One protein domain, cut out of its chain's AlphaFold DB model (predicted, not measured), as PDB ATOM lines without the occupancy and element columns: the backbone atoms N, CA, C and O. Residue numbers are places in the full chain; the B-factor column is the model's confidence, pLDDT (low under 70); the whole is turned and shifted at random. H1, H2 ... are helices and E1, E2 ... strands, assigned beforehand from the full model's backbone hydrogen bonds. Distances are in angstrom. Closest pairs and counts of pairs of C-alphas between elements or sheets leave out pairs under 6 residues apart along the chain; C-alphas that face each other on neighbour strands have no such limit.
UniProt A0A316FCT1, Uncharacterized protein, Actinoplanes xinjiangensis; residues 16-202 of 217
ATOM      1  N   ARG A  16     230.003  97.716 338.827       62.56
ATOM      2  CA  ARG A  16     229.265  98.981 338.725       62.56
ATOM      3  C   ARG A  16     230.090 100.122 338.124       62.56
ATOM      4  O   ARG A  16     229.494 101.004 337.523       62.56
ATOM      5  N   LEU A  17     231.424 100.113 338.217       66.69
ATOM      6  CA  LEU A  17     232.261 101.104 337.528       66.69
ATOM      7  C   LEU A  17     232.180 100.913 336.008       66.69
ATOM      8  O   LEU A  17     231.912 101.861 335.272       66.69
ATOM      9  N   VAL A  18     232.338  99.664 335.560       65.44
ATOM     10  CA  VAL A  18     232.292  99.296 334.137       65.44
ATOM     11  C   VAL A  18     230.904  99.544 333.542       65.44
ATOM     12  O   VAL A  18     230.798 100.044 332.427       65.44
ATOM     13  N   ARG A  19     229.832  99.255 334.293       67.81
ATOM     14  CA  ARG A  19     228.449  99.477 333.835       67.81
ATOM     15  C   ARG A  19     227.954 100.913 334.016       67.81
ATOM     16  O   ARG A  19     227.169 101.385 333.207       67.81
ATOM     17  N   GLY A  20     228.382 101.598 335.073       69.25
ATOM     18  CA  GLY A  20     227.871 102.916 335.446       69.25
ATOM     19  C   GLY A  20     228.599 104.077 334.776       69.25
ATOM     20  O   GLY A  20     228.003 105.135 334.582       69.25
ATOM     21  N   ARG A  21     229.883 103.913 334.421       77.44
ATOM     22  CA  ARG A  21     230.696 104.969 333.790       77.44
ATOM     23  C   ARG A  21     231.620 104.428 332.683       77.44
ATOM     24  O   ARG A  21     232.828 104.665 332.734       77.44
ATOM     25  N   PRO A  22     231.084 103.750 331.649       82.56
ATOM     26  CA  PRO A  22     231.900 103.222 330.551       82.56
ATOM     27  C   PRO A  22     232.650 104.330 329.794       82.56
ATOM     28  O   PRO A  22     233.793 104.143 329.384       82.56
ATOM     29  N   TRP A  23     232.050 105.520 329.684       83.62
ATOM     30  CA  TRP A  23     232.666 106.692 329.059       83.62
ATOM     31  C   TRP A  23     233.919 107.175 329.805       83.62
ATOM     32  O   TRP A  23     234.879 107.601 329.170       83.62
ATOM     33  N   ALA A  24     233.956 107.065 331.138       84.50
ATOM     34  CA  ALA A  24     235.115 107.474 331.932       84.50
ATOM     35  C   ALA A  24     236.293 106.509 331.734       84.50
ATOM     36  O   ALA A  24     237.446 106.933 331.671       84.50
ATOM     37  N   LEU A  25     236.006 105.214 331.569       84.81
ATOM     38  CA  LEU A  25     237.016 104.222 331.200       84.81
ATOM     39  C   LEU A  25     237.527 104.457 329.778       84.81
ATOM     40  O   LEU A  25     238.735 104.459 329.575       84.81
ATOM     41  N   ALA A  26     236.641 104.743 328.819       87.31
ATOM     42  CA  ALA A  26     237.046 105.098 327.458       87.31
ATOM     43  C   ALA A  26     237.940 106.354 327.428       87.31
ATOM     44  O   ALA A  26     238.982 106.357 326.775       87.31
ATOM     45  N   ALA A  27     237.598 107.388 328.205       89.31
ATOM     46  CA  ALA A  27     238.434 108.577 328.366       89.31
ATOM     47  C   ALA A  27     239.789 108.251 329.021       89.31
ATOM     48  O   ALA A  27     240.812 108.812 328.635       89.31
ATOM     49  N   THR A  28     239.819 107.305 329.966       89.56
ATOM     50  CA  THR A  28     241.070 106.822 330.576       89.56
ATOM     51  C   THR A  28     241.940 106.106 329.544       89.56
ATOM     52  O   THR A  28     243.140 106.349 329.499       89.56
ATOM     53  N   VAL A  29     241.353 105.277 328.673       91.12
ATOM     54  CA  VAL A  29     242.076 104.632 327.564       91.12
ATOM     55  C   VAL A  29     242.682 105.680 326.636       91.12
ATOM     56  O   VAL A  29     243.861 105.578 326.305       91.12
ATOM     57  N   LEU A  30     241.924 106.719 326.272       90.12
ATOM     58  CA  LEU A  30     242.436 107.821 325.455       90.12
ATOM     59  C   LEU A  30     243.588 108.564 326.151       90.12
ATOM     60  O   LEU A  30     244.615 108.818 325.530       90.12
ATOM     61  N   ALA A  31     243.456 108.873 327.443       88.75
ATOM     62  CA  ALA A  31     244.513 109.530 328.212       88.75
ATOM     63  C   ALA A  31     245.789 108.673 328.284       88.75
ATOM     64  O   ALA A  31     246.888 109.171 328.058       88.75
ATOM     65  N   VAL A  32     245.644 107.371 328.541       89.94
ATOM     66  CA  VAL A  32     246.752 106.404 328.572       89.94
ATOM     67  C   VAL A  32     247.404 106.268 327.194       89.94
ATOM     68  O   VAL A  32     248.623 106.179 327.109       89.94
ATOM     69  N   PHE A  33     246.619 106.299 326.116       88.00
ATOM     70  CA  PHE A  33     247.124 106.314 324.744       88.00
ATOM     71  C   PHE A  33     247.944 107.580 324.446       88.00
ATOM     72  O   PHE A  33     249.061 107.483 323.945       88.00
ATOM     73  N   LEU A  34     247.455 108.762 324.831       86.69
ATOM     74  CA  LEU A  34     248.200 110.017 324.675       86.69
ATOM     75  C   LEU A  34     249.504 110.018 325.489       86.69
ATOM     76  O   LEU A  34     250.539 110.471 324.998       86.69
ATOM     77  N   LEU A  35     249.475 109.447 326.699       85.56
ATOM     78  CA  LEU A  35     250.663 109.245 327.534       85.56
ATOM     79  C   LEU A  35     251.654 108.232 326.951       85.56
ATOM     80  O   LEU A  35     252.815 108.273 327.335       85.56
ATOM     81  N   GLN A  36     251.233 107.333 326.058       83.69
ATOM     82  CA  GLN A  36     252.146 106.440 325.335       83.69
ATOM     83  C   GLN A  36     252.785 107.142 324.134       83.69
ATOM     84  O   GLN A  36     253.982 106.980 323.906       83.69
ATOM     85  N   ILE A  37     252.020 107.957 323.397       79.06
ATOM     86  CA  ILE A  37     252.521 108.651 322.201       79.06
ATOM     87  C   ILE A  37     253.665 109.595 322.558       79.06
ATOM     88  O   ILE A  37     254.717 109.524 321.928       79.06
ATOM     89  N   GLY A  38     253.465 110.448 323.570       71.00
ATOM     90  CA  GLY A  38     254.425 111.488 323.947       71.00
ATOM     91  C   GLY A  38     255.846 110.948 324.148       71.00
ATOM     92  O   GLY A  38     256.757 111.395 323.453       71.00
ATOM     93  N   PRO A  39     256.048 109.946 325.023       67.62
ATOM     94  CA  PRO A  39     257.327 109.274 325.175       67.62
ATOM     95  C   PRO A  39     257.803 108.644 323.869       67.62
ATOM     96  O   PRO A  39     258.933 108.885 323.493       67.62
ATOM     97  N   THR A  40     256.986 107.902 323.115       67.31
ATOM     98  CA  THR A  40     257.504 107.235 321.902       67.31
ATOM     99  C   THR A  40     258.039 108.188 320.826       67.31
ATOM    100  O   THR A  40     259.006 107.843 320.155       67.31
ATOM    101  N   THR A  41     257.461 109.383 320.675       70.94
ATOM    102  CA  THR A  41     257.900 110.367 319.672       70.94
ATOM    103  C   THR A  41     258.972 111.319 320.189       70.94
ATOM    104  O   THR A  41     259.883 111.674 319.448       70.94
ATOM    105  N   PHE A  42     258.894 111.741 321.451       70.44
ATOM    106  CA  PHE A  42     259.899 112.619 322.051       70.44
ATOM    107  C   PHE A  42     261.189 111.859 322.384       70.44
ATOM    108  O   PHE A  42     262.288 112.386 322.224       70.44
ATOM    109  N   TRP A  43     261.062 110.609 322.834       69.56
ATOM    110  CA  TRP A  43     262.185 109.797 323.296       69.56
ATOM    111  C   TRP A  43     263.116 109.368 322.171       69.56
ATOM    112  O   TRP A  43     264.324 109.350 322.376       69.56
ATOM    113  N   SER A  44     262.578 109.066 320.985       68.50
ATOM    114  CA  SER A  44     263.388 108.750 319.804       68.50
ATOM    115  C   SER A  44     264.285 109.927 319.421       68.50
ATOM    116  O   SER A  44     265.493 109.763 319.303       68.50
ATOM    117  N   VAL A  45     263.721 111.137 319.373       74.19
ATOM    118  CA  VAL A  45     264.469 112.371 319.085       74.19
ATOM    119  C   VAL A  45     265.537 112.647 320.149       74.19
ATOM    120  O   VAL A  45     266.647 113.068 319.824       74.19
ATOM    121  N   LEU A  46     265.221 112.414 321.428       70.88
ATOM    122  CA  LEU A  46     266.162 112.630 322.528       70.88
ATOM    123  C   LEU A  46     267.301 111.593 322.532       70.88
ATOM    124  O   LEU A  46     268.443 111.948 322.813       70.88
ATOM    125  N   LEU A  47     266.999 110.331 322.214       70.38
ATOM    126  CA  LEU A  47     267.982 109.251 322.088       70.38
ATOM    127  C   LEU A  47     268.928 109.479 320.914       70.38
ATOM    128  O   LEU A  47     270.133 109.333 321.096       70.38
ATOM    129  N   ASP A  48     268.405 109.881 319.754       74.38
ATOM    130  CA  ASP A  48     269.222 110.193 318.578       74.38
ATOM    131  C   ASP A  48     270.227 111.310 318.907       74.38
ATOM    132  O   ASP A  48     271.430 111.163 318.697       74.38
ATOM    133  N   ARG A  49     269.766 112.377 319.575       72.88
ATOM    134  CA  ARG A  49     270.624 113.473 320.062       72.88
ATOM    135  C   ARG A  49     271.642 113.023 321.114       72.88
ATOM    136  O   ARG A  49     272.770 113.519 321.133       72.88
ATOM    137  N   ALA A  50     271.258 112.121 322.018       68.50
ATOM    138  CA  ALA A  50     272.136 111.608 323.070       68.50
ATOM    139  C   ALA A  50     273.234 110.684 322.515       68.50
ATOM    140  O   ALA A  50     274.360 110.701 323.007       68.50
ATOM    141  N   MET A  51     272.925 109.912 321.471       71.44
ATOM    142  CA  MET A  51     273.889 109.078 320.747       71.44
ATOM    143  C   MET A  51     274.945 109.932 320.028       71.44
ATOM    144  O   MET A  51     276.118 109.570 320.024       71.44
ATOM    145  N   GLU A  52     274.554 111.094 319.496       76.31
ATOM    146  CA  GLU A  52     275.467 112.054 318.856       76.31
ATOM    147  C   GLU A  52     276.399 112.776 319.847       76.31
ATOM    148  O   GLU A  52     277.518 113.140 319.492       76.31
ATOM    149  N   THR A  53     275.964 112.989 321.094       69.81
ATOM    150  CA  THR A  53     276.694 113.780 322.111       69.81
ATOM    151  C   THR A  53     277.559 112.952 323.072       69.81
ATOM    152  O   THR A  53     278.302 113.522 323.872       69.81
ATOM    153  N   GLY A  54     277.532 111.618 322.973       65.62
ATOM    154  CA  GLY A  54     278.379 110.704 323.749       65.62
ATOM    155  C   GLY A  54     277.795 110.222 325.090       65.62
ATOM    156  O   GLY A  54     276.746 110.663 325.563       65.62
ATOM    157  N   GLY A  55     278.496 109.270 325.724       66.38
ATOM    158  CA  GLY A  55     277.962 108.383 326.775       66.38
ATOM    159  C   GLY A  55     277.439 109.035 328.066       66.38
ATOM    160  O   GLY A  55     276.609 108.434 328.747       66.38
ATOM    161  N   LEU A  56     277.858 110.262 328.402       67.62
ATOM    162  CA  LEU A  56     277.378 110.967 329.603       67.62
ATOM    163  C   LEU A  56     275.901 111.363 329.488       67.62
ATOM    164  O   LEU A  56     275.131 111.138 330.421       67.62
ATOM    165  N   LEU A  57     275.484 111.891 328.336       67.38
ATOM    166  CA  LEU A  57     274.093 112.278 328.101       67.38
ATOM    167  C   LEU A  57     273.199 111.033 328.045       67.38
ATOM    168  O   LEU A  57     272.139 110.999 328.665       67.38
ATOM    169  N   LEU A  58     273.697 109.958 327.427       67.69
ATOM    170  CA  LEU A  58     273.042 108.651 327.390       67.69
ATOM    171  C   LEU A  58     272.781 108.073 328.799       67.69
ATOM    172  O   LEU A  58     271.701 107.537 329.052       67.69
ATOM    173  N   SER A  59     273.739 108.228 329.723       69.19
ATOM    174  CA  SER A  59     273.651 107.721 331.105       69.19
ATOM    175  C   SER A  59     272.590 108.420 331.966       69.19
ATOM    176  O   SER A  59     272.010 107.797 332.852       69.19
ATOM    177  N   LEU A  60     272.289 109.692 331.678       70.12
ATOM    178  CA  LEU A  60     271.237 110.463 332.351       70.12
ATOM    179  C   LEU A  60     269.876 110.296 331.668       70.12
ATOM    180  O   LEU A  60     268.836 110.276 332.325       70.12
ATOM    181  N   VAL A  61     269.887 110.155 330.344       73.06
ATOM    182  CA  VAL A  61     268.691 109.981 329.523       73.06
ATOM    183  C   VAL A  61     268.069 108.611 329.778       73.06
ATOM    184  O   VAL A  61     266.889 108.546 330.102       73.06
ATOM    185  N   GLN A  62     268.826 107.511 329.752       71.81
ATOM    186  CA  GLN A  62     268.252 106.175 329.968       71.81
ATOM    187  C   GLN A  62     267.313 106.064 331.187       71.81
ATOM    188  O   GLN A  62     266.150 105.722 330.976       71.81
ATOM    189  N   PRO A  63     267.718 106.391 332.432       73.38
ATOM    190  CA  PRO A  63     266.836 106.255 333.594       73.38
ATOM    191  C   PRO A  63     265.600 107.160 333.519       73.38
ATOM    192  O   PRO A  63     264.523 106.757 333.958       73.38
ATOM    193  N   LEU A  64     265.720 108.350 332.920       77.19
ATOM    194  CA  LEU A  64     264.589 109.254 332.713       77.19
ATOM    195  C   LEU A  64     263.551 108.636 331.762       77.19
ATOM    196  O   LEU A  64     262.354 108.696 332.031       77.19
ATOM    197  N   GLY A  65     263.998 107.996 330.682       74.75
ATOM    198  CA  GLY A  65     263.112 107.344 329.714       74.75
ATOM    199  C   GLY A  65     262.328 106.209 330.321       74.75
ATOM    200  O   GLY A  65     261.123 106.098 330.120       74.75
ATOM    201  N   LEU A  66     263.009 105.405 331.130       73.69
ATOM    202  CA  LEU A  66     262.379 104.332 331.887       73.69
ATOM    203  C   LEU A  66     261.307 104.876 332.823       73.69
ATOM    204  O   LEU A  66     260.206 104.338 332.885       73.69
ATOM    205  N   ALA A  67     261.592 105.994 333.487       80.81
ATOM    206  CA  ALA A  67     260.631 106.648 334.356       80.81
ATOM    207  C   ALA A  67     259.398 107.165 333.590       80.81
ATOM    208  O   ALA A  67     258.267 107.031 334.065       80.81
ATOM    209  N   LEU A  68     259.587 107.694 332.378       83.12
ATOM    210  CA  LEU A  68     258.492 108.134 331.510       83.12
ATOM    211  C   LEU A  68     257.649 106.964 330.978       83.12
ATOM    212  O   LEU A  68     256.428 107.089 330.889       83.12
ATOM    213  N   LEU A  69     258.265 105.816 330.683       82.94
ATOM    214  CA  LEU A  69     257.564 104.612 330.213       82.94
ATOM    215  C   LEU A  69     256.620 104.008 331.265       82.94
ATOM    216  O   LEU A  69     255.685 103.294 330.905       82.94
ATOM    217  N   GLU A  70     256.808 104.317 332.551       86.56
ATOM    218  CA  GLU A  70     255.909 103.883 333.630       86.56
ATOM    219  C   GLU A  70     254.660 104.764 333.787       86.56
ATOM    220  O   GLU A  70     253.678 104.343 334.413       86.56
ATOM    221  N   LEU A  71     254.657 105.976 333.217       88.00
ATOM    222  CA  LEU A  71     253.554 106.931 333.360       88.00
ATOM    223  C   LEU A  71     252.194 106.391 332.889       88.00
ATOM    224  O   LEU A  71     251.216 106.623 333.602       88.00
ATOM    225  N   PRO A  72     252.074 105.653 331.766       89.38
ATOM    226  CA  PRO A  72     250.793 105.096 331.337       89.38
ATOM    227  C   PRO A  72     250.185 104.142 332.376       89.38
ATOM    228  O   PRO A  72     248.995 104.236 332.676       89.38
ATOM    229  N   THR A  73     250.996 103.262 332.970       89.50
ATOM    230  CA  THR A  73     250.533 102.269 333.954       89.50
ATOM    231  C   THR A  73     250.159 102.927 335.279       89.50
ATOM    232  O   THR A  73     249.088 102.665 335.830       89.50
ATOM    233  N   VAL A  74     251.008 103.827 335.781       90.50
ATOM    234  CA  VAL A  74     250.752 104.557 337.032       90.50
ATOM    235  C   VAL A  74     249.569 105.511 336.873       90.50
ATOM    236  O   VAL A  74     248.721 105.602 337.764       90.50
ATOM    237  N   GLY A  75     249.471 106.187 335.728       89.56
ATOM    238  CA  GLY A  75     248.350 107.050 335.372       89.56
ATOM    239  C   GLY A  75     247.036 106.274 335.329       89.56
ATOM    240  O   GLY A  75     246.077 106.676 335.985       89.56
ATOM    241  N   ALA A  76     247.006 105.121 334.653       90.25
ATOM    242  CA  ALA A  76     245.826 104.260 334.599       90.25
ATOM    243  C   ALA A  76     245.374 103.803 335.993       90.25
ATOM    244  O   ALA A  76     244.203 103.961 336.338       90.25
ATOM    245  N   LEU A  77     246.295 103.310 336.830       89.06
ATOM    246  CA  LEU A  77     245.994 102.922 338.213       89.06
ATOM    247  C   LEU A  77     245.449 104.088 339.031       89.06
ATOM    248  O   LEU A  77     244.475 103.934 339.763       89.06
ATOM    249  N   THR A  78     246.058 105.263 338.898       89.25
ATOM    250  CA  THR A  78     245.649 106.461 339.631       89.25
ATOM    251  C   THR A  78     244.244 106.893 339.226       89.25
ATOM    252  O   THR A  78     243.392 107.106 340.087       89.25
ATOM    253  N   VAL A  79     243.966 106.970 337.923       89.12
ATOM    254  CA  VAL A  79     242.647 107.356 337.405       89.12
ATOM    255  C   VAL A  79     241.591 106.330 337.810       89.12
ATOM    256  O   VAL A  79     240.545 106.709 338.330       89.12
ATOM    257  N   VAL A  80     241.867 105.032 337.671       86.62
ATOM    258  CA  VAL A  80     240.946 103.969 338.106       86.62
ATOM    259  C   VAL A  80     240.724 104.006 339.623       86.62
ATOM    260  O   VAL A  80     239.602 103.791 340.089       86.62
ATOM    261  N   ALA A  81     241.745 104.338 340.416       84.56
ATOM    262  CA  ALA A  81     241.603 104.529 341.856       84.56
ATOM    263  C   ALA A  81     240.675 105.711 342.185       84.56
ATOM    264  O   ALA A  81     239.768 105.563 343.002       84.56
ATOM    265  N   VAL A  82     240.836 106.852 341.509       85.56
ATOM    266  CA  VAL A  82     239.940 108.011 341.666       85.56
ATOM    267  C   VAL A  82     238.510 107.652 341.259       85.56
ATOM    268  O   VAL A  82     237.566 107.918 342.000       85.56
ATOM    269  N   LEU A  83     238.340 106.998 340.109       83.69
ATOM    270  CA  LEU A  83     237.033 106.598 339.587       83.69
ATOM    271  C   LEU A  83     236.311 105.595 340.500       83.69
ATOM    272  O   LEU A  83     235.087 105.635 340.596       83.69
ATOM    273  N   SER A  84     237.058 104.739 341.202       74.44
ATOM    274  CA  SER A  84     236.529 103.806 342.210       74.44
ATOM    275  C   SER A  84     236.309 104.435 343.593       74.44
ATOM    276  O   SER A  84     235.927 103.733 344.527       74.44
ATOM    277  N   GLY A  85     236.517 105.748 343.745       74.12
ATOM    278  CA  GLY A  85     236.280 106.471 344.998       74.12
ATOM    279  C   GLY A  85     237.370 106.273 346.057       74.12
ATOM    280  O   GLY A  85     237.136 106.527 347.239       74.12
ATOM    281  N   ARG A  86     238.564 105.809 345.667       81.06
ATOM    282  CA  ARG A  86     239.702 105.636 346.583       81.06
ATOM    283  C   ARG A  86     240.361 106.980 346.893       81.06
ATOM    284  O   ARG A  86     240.379 107.899 346.075       81.06
ATOM    285  N   ARG A  87     240.969 107.087 348.079       80.19
ATOM    286  CA  ARG A  87     241.721 108.288 348.483       80.19
ATOM    287  C   ARG A  87     243.089 108.320 347.805       80.19
ATOM    288  O   ARG A  87     244.011 107.608 348.213       80.19
ATOM    289  N   VAL A  88     243.215 109.185 346.804       84.69
ATOM    290  CA  VAL A  88     244.451 109.432 346.056       84.69
ATOM    291  C   VAL A  88     245.043 110.774 346.485       84.69
ATOM    292  O   VAL A  88     244.351 111.786 346.514       84.69
ATOM    293  N   THR A  89     246.333 110.787 346.814       88.31
ATOM    294  CA  THR A  89     247.092 112.011 347.115       88.31
ATOM    295  C   THR A  89     248.323 112.066 346.225       88.31
ATOM    296  O   THR A  89     248.912 111.015 345.968       88.31
ATOM    297  N   VAL A  90     248.778 113.263 345.849       90.06
ATOM    298  CA  VAL A  90     249.959 113.454 344.983       90.06
ATOM    299  C   VAL A  90     251.176 112.668 345.486       90.06
ATOM    300  O   VAL A  90     251.785 111.937 344.714       90.06
ATOM    301  N   GLY A  91     251.465 112.700 346.793       89.06
ATOM    302  CA  GLY A  91     252.588 111.947 347.371       89.06
ATOM    303  C   GLY A  91     252.489 110.423 347.205       89.06
ATOM    304  O   GLY A  91     253.499 109.756 347.025       89.06
ATOM    305  N   ARG A  92     251.273 109.860 347.181       88.94
ATOM    306  CA  ARG A  92     251.038 108.420 346.952       88.94
ATOM    307  C   ARG A  92     251.206 108.047 345.485       88.94
ATOM    308  O   ARG A  92     251.714 106.973 345.195       88.94
ATOM    309  N   VAL A  93     250.800 108.936 344.578       90.94
ATOM    310  CA  VAL A  93     251.023 108.769 343.135       90.94
ATOM    311  C   VAL A  93     252.516 108.826 342.829       90.94
ATOM    312  O   VAL A  93     253.025 107.952 342.135       90.94
ATOM    313  N   LEU A  94     253.231 109.793 343.415       90.75
ATOM    314  CA  LEU A  94     254.682 109.905 343.292       90.75
ATOM    315  C   LEU A  94     255.388 108.660 343.849       90.75
ATOM    316  O   LEU A  94     256.248 108.096 343.181       90.75
ATOM    317  N   ALA A  95     254.992 108.191 345.037       88.44
ATOM    318  CA  ALA A  95     255.546 106.975 345.628       88.44
ATOM    319  C   ALA A  95     255.295 105.744 344.744       88.44
ATOM    320  O   ALA A  95     256.214 104.961 344.512       88.44
ATOM    321  N   LEU A  96     254.079 105.590 344.206       90.94
ATOM    322  CA  LEU A  96     253.753 104.506 343.279       90.94
ATOM    323  C   LEU A  96     254.612 104.578 342.013       90.94
ATOM    324  O   LEU A  96     255.097 103.548 341.553       90.94
ATOM    325  N   TRP A  97     254.819 105.778 341.471       90.75
ATOM    326  CA  TRP A  97     255.662 105.990 340.298       90.75
ATOM    327  C   TRP A  97     257.113 105.586 340.555       90.75
ATOM    328  O   TRP A  97     257.640 104.746 339.831       90.75
ATOM    329  N   VAL A  98     257.722 106.090 341.633       90.44
ATOM    330  CA  VAL A  98     259.097 105.736 342.025       90.44
ATOM    331  C   VAL A  98     259.235 104.228 342.237       90.44
ATOM    332  O   VAL A  98     260.163 103.614 341.714       90.44
ATOM    333  N   LEU A  99     258.292 103.603 342.946       89.56
ATOM    334  CA  LEU A  99     258.306 102.156 343.160       89.56
ATOM    335  C   LEU A  99     258.149 101.378 341.848       89.56
ATOM    336  O   LEU A  99     258.825 100.371 341.672       89.56
ATOM    337  N   SER A 100     257.316 101.842 340.911       87.69
ATOM    338  CA  SER A 100     257.167 101.207 339.593       87.69
ATOM    339  C   SER A 100     258.487 101.186 338.828       87.69
ATOM    340  O   SER A 100     258.873 100.147 338.289       87.69
ATOM    341  N   VAL A 101     259.210 102.311 338.839       87.69
ATOM    342  CA  VAL A 101     260.530 102.435 338.207       87.69
ATOM    343  C   VAL A 101     261.541 101.502 338.868       87.69
ATOM    344  O   VAL A 101     262.238 100.768 338.172       87.69
ATOM    345  N   LEU A 102     261.590 101.464 340.203       87.25
ATOM    346  CA  LEU A 102     262.500 100.580 340.940       87.25
ATOM    347  C   LEU A 102     262.214  99.095 340.681       87.25
ATOM    348  O   LEU A 102     263.144  98.321 340.463       87.25
ATOM    349  N   VAL A 103     260.940  98.691 340.663       85.81
ATOM    350  CA  VAL A 103     260.547  97.306 340.355       85.81
ATOM    351  C   VAL A 103     260.924  96.949 338.918       85.81
ATOM    352  O   VAL A 103     261.375  95.835 338.659       85.81
ATOM    353  N   TRP A 104     260.778  97.882 337.978       82.19
ATOM    354  CA  TRP A 104     261.180  97.659 336.593       82.19
ATOM    355  C   TRP A 104     262.701  97.523 336.439       82.19
ATOM    356  O   TRP A 104     263.163  96.600 335.770       82.19
ATOM    357  N   LEU A 105     263.488  98.361 337.123       80.00
ATOM    358  CA  LEU A 105     264.949  98.225 337.172       80.00
ATOM    359  C   LEU A 105     265.374  96.878 337.769       80.00
ATOM    360  O   LEU A 105     266.248  96.211 337.220       80.00
ATOM    361  N   ALA A 106     264.723  96.433 338.846       81.31
ATOM    362  CA  ALA A 106     264.973  95.112 339.415       81.31
ATOM    363  C   ALA A 106     264.650  93.989 338.412       81.31
ATOM    364  O   ALA A 106     265.433  93.051 338.265       81.31
ATOM    365  N   ALA A 107     263.541  94.101 337.673       74.31
ATOM    366  CA  ALA A 107     263.173  93.138 336.635       74.31
ATOM    367  C   ALA A 107     264.202  93.086 335.490       74.31
ATOM    368  O   ALA A 107     264.534  91.997 335.021       74.31
ATOM    369  N   LEU A 108     264.755  94.235 335.078       71.62
ATOM    370  CA  LEU A 108     265.841  94.280 334.096       71.62
ATOM    371  C   LEU A 108     267.108  93.583 334.583       71.62
ATOM    372  O   LEU A 108     267.718  92.845 333.814       71.62
ATOM    373  N   LEU A 109     267.509  93.809 335.836       72.25
ATOM    374  CA  LEU A 109     268.695  93.161 336.401       72.25
ATOM    375  C   LEU A 109     268.538  91.637 336.398       72.25
ATOM    376  O   LEU A 109     269.476  90.927 336.060       72.25
ATOM    377  N   VAL A 110     267.338  91.130 336.689       68.81
ATOM    378  CA  VAL A 110     267.040  89.692 336.612       68.81
ATOM    379  C   VAL A 110     267.083  89.183 335.164       68.81
ATOM    380  O   VAL A 110     267.650  88.125 334.902       68.81
ATOM    381  N   GLY A 111     266.528  89.940 334.211       61.06
ATOM    382  CA  GLY A 111     266.521  89.576 332.790       61.06
ATOM    383  C   GLY A 111     267.903  89.618 332.126       61.06
ATOM    384  O   GLY A 111     268.207  88.757 331.308       61.06
ATOM    385  N   GLY A 112     268.760  90.571 332.506       60.22
ATOM    386  CA  GLY A 112     270.119  90.717 331.970       60.22
ATOM    387  C   GLY A 112     271.085  89.607 332.398       60.22
ATOM    388  O   GLY A 112     272.058  89.341 331.701       60.22
ATOM    389  N   VAL A 113     270.803  88.923 333.512       55.84
ATOM    390  CA  VAL A 113     271.601  87.781 333.998       55.84
ATOM    391  C   VAL A 113     271.201  86.473 333.294       55.84
ATOM    392  O   VAL A 113     271.988  85.530 333.217       55.84
ATOM    393  N   ALA A 114     269.997  86.407 332.719       57.47
ATOM    394  CA  ALA A 114     269.497  85.238 332.004       57.47
ATOM    395  C   ALA A 114     270.022  85.206 330.552       57.47
ATOM    396  O   ALA A 114     269.292  85.507 329.616       57.47
ATOM    397  N   GLY A 115     271.289  84.835 330.345       49.09
ATOM    398  CA  GLY A 115     271.949  84.748 329.028       49.09
ATOM    399  C   GLY A 115     271.443  83.633 328.091       49.09
ATOM    400  O   GLY A 115     272.224  82.779 327.681       49.09
ATOM    401  N   GLY A 116     270.146  83.597 327.770       56.62
ATOM    402  CA  GLY A 116     269.523  82.544 326.952       56.62
ATOM    403  C   GLY A 116     269.246  82.910 325.489       56.62
ATOM    404  O   GLY A 116     269.305  84.066 325.086       56.62
ATOM    405  N   THR A 117     268.900  81.907 324.679       52.53
ATOM    406  CA  THR A 117     268.486  82.066 323.274       52.53
ATOM    407  C   THR A 117     267.048  82.599 323.162       52.53
ATOM    408  O   THR A 117     266.225  82.413 324.059       52.53
ATOM    409  N   GLY A 118     266.730  83.284 322.054       59.31
ATOM    410  CA  GLY A 118     265.595  84.218 321.921       59.31
ATOM    411  C   GLY A 118     264.209  83.759 322.407       59.31
ATOM    412  O   GLY A 118     263.450  84.588 322.898       59.31
ATOM    413  N   GLY A 119     263.870  82.466 322.345       66.56
ATOM    414  CA  GLY A 119     262.597  81.954 322.881       66.56
ATOM    415  C   GLY A 119     262.535  81.930 324.416       66.56
ATOM    416  O   GLY A 119     261.516  82.292 325.003       66.56
ATOM    417  N   TRP A 120     263.642  81.566 325.071       76.31
ATOM    418  CA  TRP A 120     263.766  81.581 326.532       76.31
ATOM    419  C   TRP A 120     263.738  83.010 327.077       76.31
ATOM    420  O   TRP A 120     263.051  83.283 328.058       76.31
ATOM    421  N   LEU A 121     264.401  83.943 326.385       72.88
ATOM    422  CA  LEU A 121     264.389  85.363 326.745       72.88
ATOM    423  C   LEU A 121     262.979  85.963 326.716       72.88
ATOM    424  O   LEU A 121     262.620  86.714 327.618       72.88
ATOM    425  N   VAL A 122     262.159  85.604 325.721       78.00
ATOM    426  CA  VAL A 122     260.765  86.074 325.642       78.00
ATOM    427  C   VAL A 122     259.940  85.552 326.819       78.00
ATOM    428  O   VAL A 122     259.192  86.319 327.421       78.00
ATOM    429  N   LEU A 123     260.092  84.276 327.187       81.50
ATOM    430  CA  LEU A 123     259.384  83.699 328.333       81.50
ATOM    431  C   LEU A 123     259.803  84.363 329.655       81.50
ATOM    432  O   LEU A 123     258.941  84.740 330.451       81.50
ATOM    433  N   VAL A 124     261.110  84.550 329.867       80.81
ATOM    434  CA  VAL A 124     261.656  85.238 331.047       80.81
ATOM    435  C   VAL A 124     261.159  86.682 331.109       80.81
ATOM    436  O   VAL A 124     260.729  87.125 332.171       80.81
ATOM    437  N   ALA A 125     261.126  87.398 329.981       77.31
ATOM    438  CA  ALA A 125     260.608  88.762 329.911       77.31
ATOM    439  C   ALA A 125     259.106  88.836 330.237       77.31
ATOM    440  O   ALA A 125     258.680  89.712 330.991       77.31
ATOM    441  N   VAL A 126     258.301  87.897 329.726       84.88
ATOM    442  CA  VAL A 126     256.862  87.805 330.029       84.88
ATOM    443  C   VAL A 126     256.630  87.540 331.519       84.88
ATOM    444  O   VAL A 126     255.816  88.224 332.139       84.88
ATOM    445  N   LEU A 127     257.363  86.591 332.108       86.31
ATOM    446  CA  LEU A 127     257.267  86.267 333.534       86.31
ATOM    447  C   LEU A 127     257.726  87.432 334.417       86.31
ATOM    448  O   LEU A 127     257.025  87.788 335.363       86.31
ATOM    449  N   ALA A 128     258.854  88.066 334.092       85.50
ATOM    450  CA  ALA A 128     259.363  89.225 334.820       85.50
ATOM    451  C   ALA A 128     258.363  90.391 334.785       85.50
ATOM    452  O   ALA A 128     258.080  91.002 335.818       85.50
ATOM    453  N   GLN A 129     257.752  90.644 333.623       85.81
ATOM    454  CA  GLN A 129     256.712  91.658 333.488       85.81
ATOM    455  C   GLN A 129     255.458  91.295 334.295       85.81
ATOM    456  O   GLN A 129     254.886  92.164 334.953       85.81
ATOM    457  N   ALA A 130     255.041  90.027 334.300       88.56
ATOM    458  CA  ALA A 130     253.906  89.580 335.101       88.56
ATOM    459  C   ALA A 130     254.159  89.772 336.603       88.56
ATOM    460  O   ALA A 130     253.311  90.331 337.298       88.56
ATOM    461  N   VAL A 131     255.338  89.387 337.100       88.88
ATOM    462  CA  VAL A 131     255.736  89.593 338.503       88.88
ATOM    463  C   VAL A 131     255.742  91.078 338.852       88.88
ATOM    464  O   VAL A 131     255.152  91.466 339.861       88.88
ATOM    465  N   LYS A 132     256.328  91.924 337.996       88.81
ATOM    466  CA  LYS A 132     256.284  93.380 338.167       88.81
ATOM    467  C   LYS A 132     254.848  93.878 338.316       88.81
ATOM    468  O   LYS A 132     254.566  94.646 339.232       88.81
ATOM    469  N   LEU A 133     253.946  93.457 337.431       89.81
ATOM    470  CA  LEU A 133     252.545  93.875 337.468       89.81
ATOM    471  C   LEU A 133     251.858  93.404 338.753       89.81
ATOM    472  O   LEU A 133     251.169  94.191 339.391       89.81
ATOM    473  N   VAL A 134     252.103  92.173 339.209       89.12
ATOM    474  CA  VAL A 134     251.574  91.701 340.498       89.12
ATOM    475  C   VAL A 134     252.042  92.603 341.639       89.12
ATOM    476  O   VAL A 134     251.214  93.106 342.398       89.12
ATOM    477  N   VAL A 135     253.349  92.861 341.737       88.44
ATOM    478  CA  VAL A 135     253.928  93.726 342.776       88.44
ATOM    479  C   VAL A 135     253.325  95.128 342.705       88.44
ATOM    480  O   VAL A 135     252.874  95.661 343.718       88.44
ATOM    481  N   LEU A 136     253.235  95.705 341.508       87.19
ATOM    482  CA  LEU A 136     252.683  97.039 341.306       87.19
ATOM    483  C   LEU A 136     251.199  97.113 341.684       87.19
ATOM    484  O   LEU A 136     250.781  98.067 342.335       87.19
ATOM    485  N   GLY A 137     250.406  96.097 341.341       85.12
ATOM    486  CA  GLY A 137     249.003  96.007 341.738       85.12
ATOM    487  C   GLY A 137     248.831  95.897 343.256       85.12
ATOM    488  O   GLY A 137     247.965  96.558 343.836       85.12
ATOM    489  N   LEU A 138     249.696  95.129 343.929       86.31
ATOM    490  CA  LEU A 138     249.707  95.029 345.391       86.31
ATOM    491  C   LEU A 138     250.051  96.369 346.056       86.31
ATOM    492  O   LEU A 138     249.344  96.780 346.989       86.31
ATOM    493  N   LEU A 139     251.082  97.054 345.551       85.75
ATOM    494  CA  LEU A 139     251.509  98.381 346.004       85.75
ATOM    495  C   LEU A 139     250.416  99.426 345.786       85.75
ATOM    496  O   LEU A 139     250.059 100.141 346.720       85.75
ATOM    497  N   ALA A 140     249.824  99.475 344.591       83.38
ATOM    498  CA  ALA A 140     248.740 100.393 344.261       83.38
ATOM    499  C   ALA A 140     247.532 100.177 345.171       83.38
ATOM    500  O   ALA A 140     246.954 101.135 345.680       83.38
ATOM    501  N   GLY A 141     247.183  98.922 345.458       80.25
ATOM    502  CA  GLY A 141     246.130  98.633 346.416       80.25
ATOM    503  C   GLY A 141     246.449  99.152 347.824       80.25
ATOM    504  O   GLY A 141     245.531  99.560 348.535       80.25
ATOM    505  N   GLY A 142     247.711  99.065 348.268       80.81
ATOM    506  CA  GLY A 142     248.140  99.520 349.597       80.81
ATOM    507  C   GLY A 142     248.186 101.044 349.702       80.81
ATOM    508  O   GLY A 142     247.732 101.617 350.688       80.81
ATOM    509  N   LEU A 143     248.672 101.698 348.649       82.00
ATOM    510  CA  LEU A 143     248.748 103.153 348.552       82.00
ATOM    511  C   LEU A 143     247.370 103.790 348.349       82.00
ATOM    512  O   LEU A 143     247.117 104.874 348.868       82.00
ATOM    513  N   PHE A 144     246.454 103.118 347.653       81.50
ATOM    514  CA  PHE A 144     245.090 103.586 347.423       81.50
ATOM    515  C   PHE A 144     244.092 102.713 348.191       81.50
ATOM    516  O   PHE A 144     243.453 101.851 347.587       81.50
ATOM    517  N   PRO A 145     243.929 102.900 349.510       70.12
ATOM    518  CA  PRO A 145     243.010 102.089 350.295       70.12
ATOM    519  C   PRO A 145     241.564 102.279 349.814       70.12
ATOM    520  O   PRO A 145     241.122 103.405 349.559       70.12
ATOM    521  N   ALA A 146     240.835 101.169 349.701       68.69
ATOM    522  CA  ALA A 146     239.389 101.168 349.503       68.69
ATOM    523  C   ALA A 146     238.682 101.207 350.864       68.69
ATOM    524  O   ALA A 146     239.176 100.636 351.839       68.69
ATOM    525  N   ALA A 147     237.524 101.863 350.933       55.41
ATOM    526  CA  ALA A 147     236.658 101.767 352.099       55.41
ATOM    527  C   ALA A 147     236.032 100.363 352.127       55.41
ATOM    528  O   ALA A 147     235.189 100.062 351.290       55.41
ATOM    529  N   GLY A 148     236.503  99.519 353.052       51.69
ATOM    530  CA  GLY A 148     235.954  98.192 353.344       51.69
ATOM    531  C   GLY A 148     236.031  97.212 352.177       51.69
ATOM    532  O   GLY A 148     235.068  97.075 351.438       51.69
ATOM    533  N   GLY A 149     237.129  96.470 352.022       49.91
ATOM    534  CA  GLY A 149     237.141  95.368 351.060       49.91
ATOM    535  C   GLY A 149     238.332  94.429 351.147       49.91
ATOM    536  O   GLY A 149     239.476  94.867 351.262       49.91
ATOM    537  N   GLU A 150     238.051  93.132 351.049       51.56
ATOM    538  CA  GLU A 150     239.056  92.073 350.950       51.56
ATOM    539  C   GLU A 150     239.442  91.856 349.486       51.56
ATOM    540  O   GLU A 150     238.582  91.738 348.608       51.56
ATOM    541  N   ARG A 151     240.748  91.826 349.203       57.50
ATOM    542  CA  ARG A 151     241.272  91.634 347.845       57.50
ATOM    543  C   ARG A 151     241.178  90.167 347.444       57.50
ATOM    544  O   ARG A 151     241.727  89.316 348.133       57.50
ATOM    545  N   GLY A 152     240.591  89.883 346.284       59.50
ATOM    546  CA  GLY A 152     240.752  88.592 345.617       59.50
ATOM    547  C   GLY A 152     242.106  88.517 344.893       59.50
ATOM    548  O   GLY A 152     242.250  89.165 343.853       59.50
ATOM    549  N   PRO A 153     243.093  87.730 345.370       70.00
ATOM    550  CA  PRO A 153     244.430  87.682 344.763       70.00
ATOM    551  C   PRO A 153     244.425  87.063 343.355       70.00
ATOM    552  O   PRO A 153     245.228  87.442 342.508       70.00
ATOM    553  N   VAL A 154     243.484  86.158 343.071       79.81
ATOM    554  CA  VAL A 154     243.440  85.373 341.823       79.81
ATOM    555  C   VAL A 154     243.283  86.247 340.578       79.81
ATOM    556  O   VAL A 154     243.965  86.036 339.581       79.81
ATOM    557  N   ALA A 155     242.414  87.253 340.625       79.38
ATOM    558  CA  ALA A 155     242.147  88.093 339.463       79.38
ATOM    559  C   ALA A 155     243.299  89.069 339.159       79.38
ATOM    560  O   ALA A 155     243.569  89.333 337.989       79.38
ATOM    561  N   LEU A 156     244.030  89.531 340.183       85.75
ATOM    562  CA  LEU A 156     245.273  90.281 339.985       85.75
ATOM    563  C   LEU A 156     246.333  89.401 339.313       85.75
ATOM    564  O   LEU A 156     246.962  89.844 338.354       85.75
ATOM    565  N   LEU A 157     246.512  88.163 339.784       86.12
ATOM    566  CA  LEU A 157     247.467  87.219 339.196       86.12
ATOM    567  C   LEU A 157     247.119  86.923 337.732       86.12
ATOM    568  O   LEU A 157     247.961  87.099 336.854       86.12
ATOM    569  N   ALA A 158     245.863  86.564 337.451       86.50
ATOM    570  CA  ALA A 158     245.402  86.260 336.099       86.50
ATOM    571  C   ALA A 158     245.569  87.455 335.147       86.50
ATOM    572  O   ALA A 158     246.124  87.298 334.063       86.50
ATOM    573  N   ALA A 159     245.161  88.661 335.559       86.44
ATOM    574  CA  ALA A 159     245.311  89.860 334.736       86.44
ATOM    575  C   ALA A 159     246.785  90.237 334.511       86.44
ATOM    576  O   ALA A 159     247.144  90.698 333.429       86.44
ATOM    577  N   SER A 160     247.643  90.030 335.514       90.44
ATOM    578  CA  SER A 160     249.075  90.347 335.429       90.44
ATOM    579  C   SER A 160     249.840  89.382 334.527       90.44
ATOM    580  O   SER A 160     250.828  89.783 333.926       90.44
ATOM    581  N   VAL A 161     249.373  88.138 334.377       90.62
ATOM    582  CA  VAL A 161     249.900  87.189 333.380       90.62
ATOM    583  C   VAL A 161     249.298  87.445 331.996       90.62
ATOM    584  O   VAL A 161     250.003  87.381 330.990       90.62
ATOM    585  N   ALA A 162     248.006  87.772 331.929       90.12
ATOM    586  CA  ALA A 162     247.314  88.008 330.666       90.12
ATOM    587  C   ALA A 162     247.824  89.259 329.939       90.12
ATOM    588  O   ALA A 162     247.961  89.228 328.718       90.12
ATOM    589  N   LEU A 163     248.125  90.348 330.662       91.69
ATOM    590  CA  LEU A 163     248.526  91.612 330.041       91.69
ATOM    591  C   LEU A 163     249.815  91.488 329.200       91.69
ATOM    592  O   LEU A 163     249.770  91.867 328.033       91.69
ATOM    593  N   PRO A 164     250.940  90.937 329.697       88.69
ATOM    594  CA  PRO A 164     252.149  90.770 328.887       88.69
ATOM    595  C   PRO A 164     251.930  89.892 327.648       88.69
ATOM    596  O   PRO A 164     252.417  90.222 326.568       88.69
ATOM    597  N   VAL A 165     251.161  88.805 327.778       89.81
ATOM    598  CA  VAL A 165     250.829  87.912 326.653       89.81
ATOM    599  C   VAL A 165     249.983  88.645 325.611       89.81
ATOM    600  O   VAL A 165     250.256  88.560 324.414       89.81
ATOM    601  N   PHE A 166     248.988  89.407 326.064       90.25
ATOM    602  CA  PHE A 166     248.154  90.243 325.212       90.25
ATOM    603  C   PHE A 166     248.980  91.300 324.474       90.25
ATOM    604  O   PHE A 166     248.867  91.408 323.257       90.25
ATOM    605  N   LEU A 167     249.857  92.027 325.172       87.56
ATOM    606  CA  LEU A 167     250.731  93.031 324.558       87.56
ATOM    607  C   LEU A 167     251.650  92.410 323.499       87.56
ATOM    608  O   LEU A 167     251.831  92.991 322.432       87.56
ATOM    609  N   LEU A 168     252.168  91.204 323.748       87.31
ATOM    610  CA  LEU A 168     252.996  90.478 322.788       87.31
ATOM    611  C   LEU A 168     252.209  90.027 321.547       87.31
ATOM    612  O   LEU A 168     252.737  90.053 320.437       87.31
ATOM    613  N   ALA A 169     250.944  89.632 321.706       87.69
ATOM    614  CA  ALA A 169     250.069  89.312 320.580       87.69
ATOM    615  C   ALA A 169     249.725  90.566 319.760       87.69
ATOM    616  O   ALA A 169     249.824  90.563 318.535       87.69
ATOM    617  N   VAL A 170     249.375  91.649 320.449       88.44
ATOM    618  CA  VAL A 170     248.978  92.931 319.864       88.44
ATOM    619  C   VAL A 170     250.136  93.624 319.143       88.44
ATOM    620  O   VAL A 170     249.917  94.240 318.105       88.44
ATOM    621  N   ALA A 171     251.373  93.467 319.619       85.12
ATOM    622  CA  ALA A 171     252.566  93.993 318.955       85.12
ATOM    623  C   ALA A 171     252.780  93.436 317.533       85.12
ATOM    624  O   ALA A 171     253.525  94.022 316.754       85.12
ATOM    625  N   ARG A 172     252.125  92.322 317.173       86.62
ATOM    626  CA  ARG A 172     252.184  91.742 315.820       86.62
ATOM    627  C   ARG A 172     251.197  92.369 314.836       86.62
ATOM    628  O   ARG A 172     251.195  91.992 313.667       86.62
ATOM    629  N   VAL A 173     250.339  93.288 315.284       87.94
ATOM    630  CA  VAL A 173     249.381  93.961 314.402       87.94
ATOM    631  C   VAL A 173     250.131  94.991 313.544       87.94
ATOM    632  O   VAL A 173     250.740  95.902 314.099       87.94
ATOM    633  N   PRO A 174     250.069  94.904 312.202       84.38
ATOM    634  CA  PRO A 174     250.895  95.720 311.304       84.38
ATOM    635  C   PRO A 174     250.451  97.189 311.196       84.38
ATOM    636  O   PRO A 174     251.072  97.971 310.481       84.38
ATOM    637  N   ILE A 175     249.369  97.581 311.875       87.19
ATOM    638  CA  ILE A 175     248.825  98.942 311.838       87.19
ATOM    639  C   ILE A 175     249.423  99.737 313.010       87.19
ATOM    640  O   ILE A 175     249.056  99.443 314.140       87.19
ATOM    641  N   PRO A 176     250.263 100.769 312.796       79.06
ATOM    642  CA  PRO A 176     251.108 101.357 313.849       79.06
ATOM    643  C   PRO A 176     250.377 101.854 315.106       79.06
ATOM    644  O   PRO A 176     250.883 101.724 316.219       79.06
ATOM    645  N   TRP A 177     249.176 102.415 314.954       82.19
ATOM    646  CA  TRP A 177     248.404 102.984 316.064       82.19
ATOM    647  C   TRP A 177     247.533 101.952 316.793       82.19
ATOM    648  O   TRP A 177     247.170 102.166 317.950       82.19
ATOM    649  N   VAL A 178     247.209 100.818 316.159       85.81
ATOM    650  CA  VAL A 178     246.339  99.789 316.752       85.81
ATOM    651  C   VAL A 178     246.985  99.153 317.990       85.81
ATOM    652  O   VAL A 178     246.305  99.080 319.017       85.81
ATOM    653  N   PRO A 179     248.281  98.771 317.982       87.19
ATOM    654  CA  PRO A 179     248.953  98.272 319.169       87.19
ATOM    655  C   PRO A 179     248.942  99.233 320.350       87.19
ATOM    656  O   PRO A 179     248.773  98.796 321.484       87.19
ATOM    657  N   MET A 180     249.073 100.534 320.093       84.75
ATOM    658  CA  MET A 180     249.077 101.556 321.141       84.75
ATOM    659  C   MET A 180     247.694 101.700 321.791       84.75
ATOM    660  O   MET A 180     247.576 101.725 323.015       84.75
ATOM    661  N   VAL A 181     246.624 101.737 320.987       89.00
ATOM    662  CA  VAL A 181     245.245 101.829 321.504       89.00
ATOM    663  C   VAL A 181     244.865 100.558 322.263       89.00
ATOM    664  O   VAL A 181     244.342 100.629 323.377       89.00
ATOM    665  N   LEU A 182     245.158  99.386 321.694       89.56
ATOM    666  CA  LEU A 182     244.897  98.103 322.345       89.56
ATOM    667  C   LEU A 182     245.744  97.939 323.610       89.56
ATOM    668  O   LEU A 182     245.226  97.495 324.630       89.56
ATOM    669  N   GLY A 183     247.008  98.363 323.586       87.94
ATOM    670  CA  GLY A 183     247.883  98.380 324.754       87.94
ATOM    671  C   GLY A 183     247.346  99.278 325.867       87.94
ATOM    672  O   GLY A 183     247.273  98.847 327.016       87.94
ATOM    673  N   ALA A 184     246.871 100.482 325.531       90.06
ATOM    674  CA  ALA A 184     246.193 101.365 326.479       90.06
ATOM    675  C   ALA A 184     244.940 100.710 327.084       90.06
ATOM    676  O   ALA A 184     244.771 100.715 328.305       90.06
ATOM    677  N   ALA A 185     244.099 100.086 326.255       91.25
ATOM    678  CA  ALA A 185     242.925  99.348 326.715       91.25
ATOM    679  C   ALA A 185     243.298  98.185 327.650       91.25
ATOM    680  O   ALA A 185     242.665  98.010 328.693       91.25
ATOM    681  N   GLY A 186     244.360  97.441 327.330       91.31
ATOM    682  CA  GLY A 186     244.896  96.372 328.171       91.31
ATOM    683  C   GLY A 186     245.386  96.878 329.528       91.31
ATOM    684  O   GLY A 186     245.020  96.312 330.556       91.31
ATOM    685  N   ILE A 187     246.152  97.975 329.556       92.06
ATOM    686  CA  ILE A 187     246.647  98.599 330.796       92.06
ATOM    687  C   ILE A 187     245.482  99.074 331.672       92.06
ATOM    688  O   ILE A 187     245.491  98.851 332.885       92.06
ATOM    689  N   VAL A 188     244.460  99.698 331.080       90.62
ATOM    690  CA  VAL A 188     243.263 100.132 331.817       90.62
ATOM    691  C   VAL A 188     242.483  98.927 332.343       90.62
ATOM    692  O   VAL A 188     242.123  98.912 333.517       90.62
ATOM    693  N   GLY A 189     242.275  97.892 331.525       88.12
ATOM    694  CA  GLY A 189     241.605  96.656 331.941       88.12
ATOM    695  C   GLY A 189     242.336  95.942 333.082       88.12
ATOM    696  O   GLY A 189     241.711  95.525 334.059       88.12
ATOM    697  N   TRP A 190     243.665  95.880 333.013       91.94
ATOM    698  CA  TRP A 190     244.502  95.378 334.099       91.94
ATOM    699  C   TRP A 190     244.402  96.252 335.354       91.94
ATOM    700  O   TRP A 190     244.241  95.719 336.447       91.94
ATOM    701  N   SER A 191     244.421  97.580 335.218       88.62
ATOM    702  CA  SER A 191     244.306  98.516 336.349       88.62
ATOM    703  C   SER A 191     242.965  98.381 337.065       88.62
ATOM    704  O   SER A 191     242.906  98.418 338.294       88.62
ATOM    705  N   VAL A 192     241.890  98.172 336.296       85.88
ATOM    706  CA  VAL A 192     240.585  97.776 336.825       85.88
ATOM    707  C   VAL A 192     240.759  96.480 337.604       85.88
ATOM    708  O   VAL A 192     240.573  96.506 338.810       85.88
ATOM    709  N   ALA A 193     241.216  95.382 336.998       83.81
ATOM    710  CA  ALA A 193     241.388  94.107 337.706       83.81
ATOM    711  C   ALA A 193     242.259  94.208 338.980       83.81
ATOM    712  O   ALA A 193     241.934  93.590 339.992       83.81
ATOM    713  N   ALA A 194     243.313  95.026 338.970       82.56
ATOM    714  CA  ALA A 194     244.201  95.239 340.108       82.56
ATOM    715  C   ALA A 194     243.525  95.976 341.280       82.56
ATOM    716  O   ALA A 194     243.847  95.723 342.442       82.56
ATOM    717  N   LEU A 195     242.583  96.880 340.993       76.38
ATOM    718  CA  LEU A 195     241.938  97.746 341.987       76.38
ATOM    719  C   LEU A 195     240.472  97.385 342.267       76.38
ATOM    720  O   LEU A 195     239.888  97.885 343.220       76.38
ATOM    721  N   VAL A 196     239.839  96.544 341.462       65.69
ATOM    722  CA  VAL A 196     238.392  96.290 341.533       65.69
ATOM    723  C   VAL A 196     238.045  94.949 342.176       65.69
ATOM    724  O   VAL A 196     236.921  94.744 342.625       65.69
ATOM    725  N   THR A 197     239.000  94.040 342.315       56.75
ATOM    726  CA  THR A 197     238.760  92.714 342.907       56.75
ATOM    727  C   THR A 197     238.658  92.739 344.433       56.75
ATOM    728  O   THR A 197     238.601  91.687 345.070       56.75
ATOM    729  N   SER A 198     238.602  93.932 345.031       44.56
ATOM    730  CA  SER A 198     238.105  94.133 346.386       44.56
ATOM    731  C   SER A 198     236.618  93.779 346.427       44.56
ATOM    732  O   SER A 198     235.794  94.530 345.900       44.56
ATOM    733  N   ARG A 199     236.266  92.645 347.046       40.72
ATOM    734  CA  ARG A 199     234.879  92.418 347.476       40.72
ATOM    735  C   ARG A 199     234.476  93.594 348.371       40.72
ATOM    736  O   ARG A 199     235.337  94.042 349.128       40.72
ATOM    737  N   PRO A 200     233.228  94.096 348.315       40.69
ATOM    738  CA  PRO A 200     232.736  94.945 349.387       40.69
ATOM    739  C   PRO A 200     232.940  94.159 350.681       40.69
ATOM    740  O   PRO A 200     232.484  93.023 350.809       40.69
ATOM    741  N   GLY A 201     233.752  94.715 351.569       39.84
ATOM    742  CA  GLY A 201     233.944  94.197 352.905       39.84
ATOM    743  C   GLY A 201     232.558  94.088 353.496       39.84
ATOM    744  O   GLY A 201     231.767  95.026 353.355       39.84
ATOM    745  N   ALA A 202     232.255  92.927 354.073       35.81
ATOM    746  CA  ALA A 202     231.074  92.790 354.901       35.81
ATOM    747  C   ALA A 202     231.011  94.039 355.780       35.81
ATOM    748  O   ALA A 202     232.035  94.417 356.367       35.81
TER     749      ALA A 202
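This is residues 16 to 202 of the 217 residues of an uncharacterized protein of Actinoplanes xinjiangensis (UniProt A0A316FCT1). Helices pack in crossing pairs around H8: the long H2 runs along one side with H3 and H4 folded back along it, and the hairpins H5-H6 and H7-H8 cross that side, with H8 in the middle between H2, H4, H6 and H7. The tip of the H2-H3 hairpin, residues 51 to 56, sticks out at one end, and a tiny antiparallel ribbon, E1 and E2, lies toward the other. The printed part has 187 residues, mostly helix, in the order H1 H2 H3 H4 H5 H6 E1 H7 H8 E2. It is compact, with a radius of gyration of the C-alphas of 17.2 A, yet elongated, spanning 58 by 35 by 32 A.

The sheet is E1, residues 149 to 151, and E2, residues 198 to 200, whose C-alpha 200 is at (232.736, 94.945, 349.387). H8 is residues 177 to 196, 28.2 A, and H7 is 153 to 170, 25.8 A, with a kink of 26 degrees near residue 164. H6 is 118 to 143, 36.8 A; H5 is 90 to 113, 35.3 A; H4 is 71 to 83; H3 is 55 to 69. H2, residues 22 to 53, is 46.8 A long, from C-alpha 22 at (231.900, 103.222, 330.551), with a kink of 25 degrees near residue 45. H1 is residues 16 to 20, beginning at (229.265, 98.981, 338.725).

E1 and E2 are antiparallel at 151 degrees, with N 199 and O 150 2.9 A apart, within hydrogen-bond range. H8, the hub, touches H7 in a hairpin at 2 degrees, a shallow tilt, closest at the C-alphas of Leu 156 and Ala 194, 5.1 A. H8 touches H2 at a steep tilt of 58 degrees, closest at the C-alphas of Phe 33 and Ala 184, 5.3 A. H8 also touches H4, closest at the C-alphas of Leu 77 and Ser 191, 5.1 A. H4, H5 and H6 are an up and down bundle, each running against the one before. H5 and H6 form a hairpin, closest at the C-alphas of Ala 107 and Ala 128, 5.8 A. H2 and H3 form another, at a shallow tilt of 5 degrees, closest at the C-alphas of Ala 50 and Leu 58, 5.3 A. H1 and H8 are near each other. Every O i to N i+4 pair is within hydrogen-bond range in H1, H4, H6 and H8, but 25 of 28 in H2, 9 of 11 in H3, 19 of 20 in H5 and 12 of 14 in H7.

The C-alphas of Glu 52 and Ala 202, the two farthest apart, are 60.3 A apart. The printed part has no cut and no long link. Mean pLDDT of the printed part is 78.7; 41 residues are under 70, among them 110 to 119 and 196 to 202.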